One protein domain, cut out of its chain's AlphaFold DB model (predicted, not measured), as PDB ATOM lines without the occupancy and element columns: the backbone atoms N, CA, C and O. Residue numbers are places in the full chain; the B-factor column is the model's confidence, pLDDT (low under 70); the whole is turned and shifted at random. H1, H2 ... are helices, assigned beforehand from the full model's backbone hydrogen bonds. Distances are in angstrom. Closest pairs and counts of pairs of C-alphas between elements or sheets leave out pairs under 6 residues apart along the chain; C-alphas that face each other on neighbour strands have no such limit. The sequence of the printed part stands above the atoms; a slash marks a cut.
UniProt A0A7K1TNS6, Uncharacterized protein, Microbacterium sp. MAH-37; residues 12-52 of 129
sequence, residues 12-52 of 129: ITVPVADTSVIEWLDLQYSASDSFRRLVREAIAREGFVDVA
ATOM      1  N   ILE A  12     228.122 290.606 380.896       90.00
ATOM      2  CA  ILE A  12     227.128 290.909 379.866       90.00
ATOM      3  C   ILE A  12     227.631 290.300 378.561       90.00
ATOM      4  O   ILE A  12     228.786 290.507 378.193       90.00
ATOM      5  N   THR A  13     226.763 289.556 377.880       94.50
ATOM      6  CA  THR A  13     227.037 288.996 376.555       94.50
ATOM      7  C   THR A  13     226.341 289.855 375.510       94.50
ATOM      8  O   THR A  13     225.139 290.087 375.620       94.50
ATOM      9  N   VAL A  14     227.085 290.307 374.503       91.88
ATOM     10  CA  VAL A  14     226.560 291.096 373.382       91.88
ATOM     11  C   VAL A  14     226.659 290.247 372.110       91.88
ATOM     12  O   VAL A  14     227.755 289.773 371.796       91.88
ATOM     13  N   PRO A  15     225.547 289.991 371.396       94.94
ATOM     14  CA  PRO A  15     225.579 289.330 370.097       94.94
ATOM     15  C   PRO A  15     226.434 290.108 369.092       94.94
ATOM     16  O   PRO A  15     226.345 291.326 369.002       94.94
ATOM     17  N   VAL A  16     227.212 289.401 368.270       92.69
ATOM     18  CA  VAL A  16     228.093 290.031 367.262       92.69
ATOM     19  C   VAL A  16     227.305 290.819 366.204       92.69
ATOM     20  O   VAL A  16     227.840 291.730 365.581       92.69
ATOM     21  N   ALA A  17     226.023 290.494 366.014       95.62
ATOM     22  CA  ALA A  17     225.133 291.224 365.116       95.62
ATOM     23  C   ALA A  17     224.791 292.643 365.618       95.62
ATOM     24  O   ALA A  17     224.448 293.497 364.802       95.62
ATOM     25  N   ASP A  18     224.911 292.911 366.923       92.25
ATOM     26  CA  ASP A  18     224.582 294.204 367.528       92.25
ATOM     27  C   ASP A  18     225.780 295.159 367.456       92.25
ATOM     28  O   ASP A  18     226.376 295.547 368.466       92.25
ATOM     29  N   THR A  19     226.143 295.545 366.231       95.94
ATOM     30  CA  THR A  19     227.321 296.384 365.960       95.94
ATOM     31  C   THR A  19     227.265 297.722 366.691       95.94
ATOM     32  O   THR A  19     228.286 298.189 367.180       95.94
ATOM     33  N   SER A  20     226.075 298.302 366.858       95.25
ATOM     34  CA  SER A  20     225.883 299.573 367.564       95.25
ATOM     35  C   SER A  20     226.300 299.514 369.035       95.25
ATOM     36  O   SER A  20     226.884 300.465 369.552       95.25
ATOM     37  N   VAL A  21     226.031 298.398 369.720       92.69
ATOM     38  CA  VAL A  21     226.426 298.204 371.123       92.69
ATOM     39  C   VAL A  21     227.934 298.005 371.219       92.69
ATOM     40  O   VAL A  21     228.562 298.551 372.125       92.69
ATOM     41  N   ILE A  22     228.513 297.252 370.282       94.31
ATOM     42  CA  ILE A  22     229.954 296.978 370.219       94.31
ATOM     43  C   ILE A  22     230.729 298.276 369.973       94.31
ATOM     44  O   ILE A  22     231.582 298.639 370.776       94.31
ATOM     45  N   GLU A  23     230.359 299.035 368.940       96.25
ATOM     46  CA  GLU A  23     230.979 300.324 368.620       96.25
ATOM     47  C   GLU A  23     230.845 301.317 369.777       96.25
ATOM     48  O   GLU A  23     231.797 302.017 370.126       96.25
ATOM     49  N   TRP A  24     229.674 301.370 370.419       95.06
ATOM     50  CA  TRP A  24     229.491 302.223 371.586       95.06
ATOM     51  C   TRP A  24     230.412 301.815 372.740       95.06
ATOM     52  O   TRP A  24     231.000 302.702 373.360       95.06
ATOM     53  N   LEU A  25     230.556 300.513 373.023       94.06
ATOM     54  CA  LEU A  25     231.447 299.997 374.068       94.06
ATOM     55  C   LEU A  25     232.915 300.338 373.789       94.06
ATOM     56  O   LEU A  25     233.607 300.772 374.711       94.06
ATOM     57  N   ASP A  26     233.360 300.210 372.539       94.19
ATOM     58  CA  ASP A  26     234.743 300.478 372.123       94.19
ATOM     59  C   ASP A  26     235.136 301.958 372.273       94.19
ATOM     60  O   ASP A  26     236.297 302.283 372.520       94.19
ATOM     61  N   LEU A  27     234.165 302.874 372.191       96.25
ATOM     62  CA  LEU A  27     234.383 304.311 372.390       96.25
ATOM     63  C   LEU A  27     234.460 304.729 373.868       96.25
ATOM     64  O   LEU A  27     234.793 305.881 374.165       96.25
ATOM     65  N   GLN A  28     234.123 303.850 374.818       93.88
ATOM     66  CA  GLN A  28     234.052 304.239 376.226       93.88
ATOM     67  C   GLN A  28     235.433 304.300 376.883       93.88
ATOM     68  O   GLN A  28     236.169 303.322 376.927       93.88
ATOM     69  N   TYR A  29     235.721 305.416 377.558       92.88
ATOM     70  CA  TYR A  29     236.874 305.508 378.462       92.88
ATOM     71  C   TYR A  29     236.683 304.667 379.743       92.88
ATOM     72  O   TYR A  29     237.621 304.055 380.247       92.88
ATOM     73  N   SER A  30     235.457 304.627 380.280       93.31
ATOM     74  CA  SER A  30     235.071 303.798 381.433       93.31
ATOM     75  C   SER A  30     233.630 303.325 381.266       93.31
ATOM     76  O   SER A  30     232.682 304.010 381.659       93.31
ATOM     77  N   ALA A  31     233.449 302.125 380.706       92.12
ATOM     78  CA  ALA A  31     232.119 301.553 380.484       92.12
ATOM     79  C   ALA A  31     231.300 301.478 381.786       92.12
ATOM     80  O   ALA A  31     230.111 301.784 381.802       92.12
ATOM     81  N   SER A  32     231.947 301.147 382.910       91.00
ATOM     82  CA  SER A  32     231.281 301.041 384.214       91.00
ATOM     83  C   SER A  32     230.663 302.361 384.689       91.00
ATOM     84  O   SER A  32     229.573 302.348 385.263       91.00
ATOM     85  N   ASP A  33     231.338 303.494 384.480       93.81
ATOM     86  CA  ASP A  33     230.804 304.800 384.880       93.81
ATOM     87  C   ASP A  33     229.696 305.262 383.933       93.81
ATOM     88  O   ASP A  33     228.660 305.738 384.407       93.81
ATOM     89  N   SER A  34     229.868 305.043 382.624       94.94
ATOM     90  CA  SER A  34     228.835 305.304 381.616       94.94
ATOM     91  C   SER A  34     227.558 304.516 381.915       94.94
ATOM     92  O   SER A  34     226.483 305.109 382.006       94.94
ATOM     93  N   PHE A  35     227.666 303.211 382.192       93.25
ATOM     94  CA  PHE A  35     226.526 302.383 382.594       93.25
ATOM     95  C   PHE A  35     225.872 302.886 383.880       93.25
ATOM     96  O   PHE A  35     224.652 303.034 383.930       93.25
ATOM     97  N   ARG A  36     226.653 303.201 384.923       93.75
ATOM     98  CA  ARG A  36     226.091 303.728 386.178       93.75
ATOM     99  C   ARG A  36     225.345 305.045 385.960       93.75
ATOM    100  O   ARG A  36     224.320 305.263 386.604       93.75
ATOM    101  N   ARG A  37     225.836 305.918 385.079       95.69
ATOM    102  CA  ARG A  37     225.172 307.185 384.749       95.69
ATOM    103  C   ARG A  37     223.880 306.953 383.967       95.69
ATOM    104  O   ARG A  37     222.848 307.455 384.401       95.69
ATOM    105  N   LEU A  38     223.925 306.134 382.916       93.81
ATOM    106  CA  LEU A  38     222.755 305.770 382.109       93.81
ATOM    107  C   LEU A  38     221.651 305.131 382.956       93.81
ATOM    108  O   LEU A  38     220.500 305.538 382.867       93.81
ATOM    109  N   VAL A  39     221.999 304.185 383.833       93.38
ATOM    110  CA  VAL A  39     221.024 303.514 384.706       93.38
ATOM    111  C   VAL A  39     220.376 304.500 385.679       93.38
ATOM    112  O   VAL A  39     219.159 304.484 385.834       93.38
ATOM    113  N   ARG A  40     221.148 305.394 386.317       96.44
ATOM    114  CA  ARG A  40     220.570 306.414 387.215       96.44
ATOM    115  C   ARG A  40     219.641 307.370 386.475       96.44
ATOM    116  O   ARG A  40     218.603 307.737 387.012       96.44
ATOM    117  N   GLU A  41     220.016 307.770 385.268       96.44
ATOM    118  CA  GLU A  41     219.219 308.665 384.431       96.44
ATOM    119  C   GLU A  41     217.921 307.995 383.960       96.44
ATOM    120  O   GLU A  41     216.852 308.594 384.060       96.44
ATOM    121  N   ALA A  42     217.992 306.732 383.533       93.56
ATOM    122  CA  ALA A  42     216.825 305.935 383.169       93.56
ATOM    123  C   ALA A  42     215.874 305.750 384.361       93.56
ATOM    124  O   ALA A  42     214.678 306.004 384.233       93.56
ATOM    125  N   ILE A  43     216.401 305.413 385.545       94.25
ATOM    126  CA  ILE A  43     215.597 305.295 386.771       94.25
ATOM    127  C   ILE A  43     214.953 306.634 387.143       94.25
ATOM    128  O   ILE A  43     213.805 306.659 387.574       94.25
ATOM    129  N   ALA A  44     215.654 307.756 386.970       95.69
ATOM    130  CA  ALA A  44     215.091 309.070 387.263       95.69
ATOM    131  C   ALA A  44     213.935 309.446 386.317       95.69
ATOM    132  O   ALA A  44     212.999 310.115 386.746       95.69
ATOM    133  N   ARG A  45     213.991 309.022 385.046       94.00
ATOM    134  CA  ARG A  45     212.943 309.304 384.050       94.00
ATOM    135  C   ARG A  45     211.760 308.348 384.125       94.00
ATOM    136  O   ARG A  45     210.622 308.772 383.959       94.00
ATOM    137  N   GLU A  46     212.035 307.066 384.321       90.88
ATOM    138  CA  GLU A  46     211.062 305.992 384.092       90.88
ATOM    139  C   GLU A  46     210.826 305.123 385.331       90.88
ATOM    140  O   GLU A  46     209.902 304.315 385.352       90.88
ATOM    141  N   GLY A  47     211.618 305.300 386.389       90.69
ATOM    142  CA  GLY A  47     211.626 304.412 387.545       90.69
ATOM    143  C   GLY A  47     212.342 303.090 387.259       90.69
ATOM    144  O   GLY A  47     213.076 302.935 386.285       90.69
ATOM    145  N   PHE A  48     212.146 302.108 388.136       90.00
ATOM    146  CA  PHE A  48     212.727 300.770 387.996       90.00
ATOM    147  C   PHE A  48     211.884 299.907 387.048       90.00
ATOM    148  O   PHE A  48     211.218 298.967 387.477       90.00
ATOM    149  N   VAL A  49     211.873 300.268 385.766       87.25
ATOM    150  CA  VAL A  49     211.107 299.575 384.723       87.25
ATOM    151  C   VAL A  49     212.024 298.677 383.902       87.25
ATOM    152  O   VAL A  49     213.111 299.082 383.493       87.25
ATOM    153  N   ASP A  50     211.566 297.454 383.644       87.19
ATOM    154  CA  ASP A  50     212.201 296.564 382.680       87.19
ATOM    155  C   ASP A  50     211.827 296.991 381.257       87.19
ATOM    156  O   ASP A  50     210.661 296.935 380.856       87.19
ATOM    157  N   VAL A  51     212.832 297.425 380.498       83.75
ATOM    158  CA  VAL A  51     212.667 297.904 379.123       83.75
ATOM    159  C   VAL A  51     212.198 296.783 378.192       83.75
ATOM    160  O   VAL A  51     211.407 297.050 377.291       83.75
ATOM    161  N   ALA A  52     212.621 295.534 378.420       83.06
ATOM    162  CA  ALA A  52     212.249 294.409 377.558       83.06
ATOM    163  C   ALA A  52     210.771 294.017 377.712       83.06
ATOM    164  O   ALA A  52     210.147 293.556 376.760       83.06
TER     165      ALA A  52
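This is residues 12 to 52 of the 129 residues of an uncharacterized protein of Microbacterium sp. MAH-37 (UniProt A0A7K1TNS6). What shape do the atoms make? Two helices, short H1 and longer H2, meet near their ends as an open V, with residues 12 to 18 folding back before H1 and residues 47 to 52 turning back after H2. What is it built of? The printed part has 41 residues with two named helices, H1 then H2, and no named strand, in the class all helix. How large is it? It is loose, with a radius of gyration of the C-alphas of 11.9 A and spans of 29 by 24 by 15 A.

How do the helices stand? H1, residues 19 to 26, and H2, residues 31 to 46, are close but not clearly touching; their closest C-alphas, of Leu 25 and Ala 31, are 6.6 A apart. They run opposite ways at a steep tilt of 59 degrees. Are their backbones complete? In H1 and H2 every O i to N i+4 pair is within hydrogen-bond range.

Where does H1 begin? C-alpha 19 is at (227.321, 296.384, 365.960), and H1 is 10.5 A long. Where does H2 end? C-alpha 46 is at (211.062, 305.992, 384.092), and H2 is 21.8 A long.

How far does it reach? The two farthest C-alphas, of Val 16 and Ala 44, are 30.5 A apart. Is it continuous and confident? The printed part has no cut, the link from H1 to H2 is tight, and no printed residue is under 70 in pLDDT.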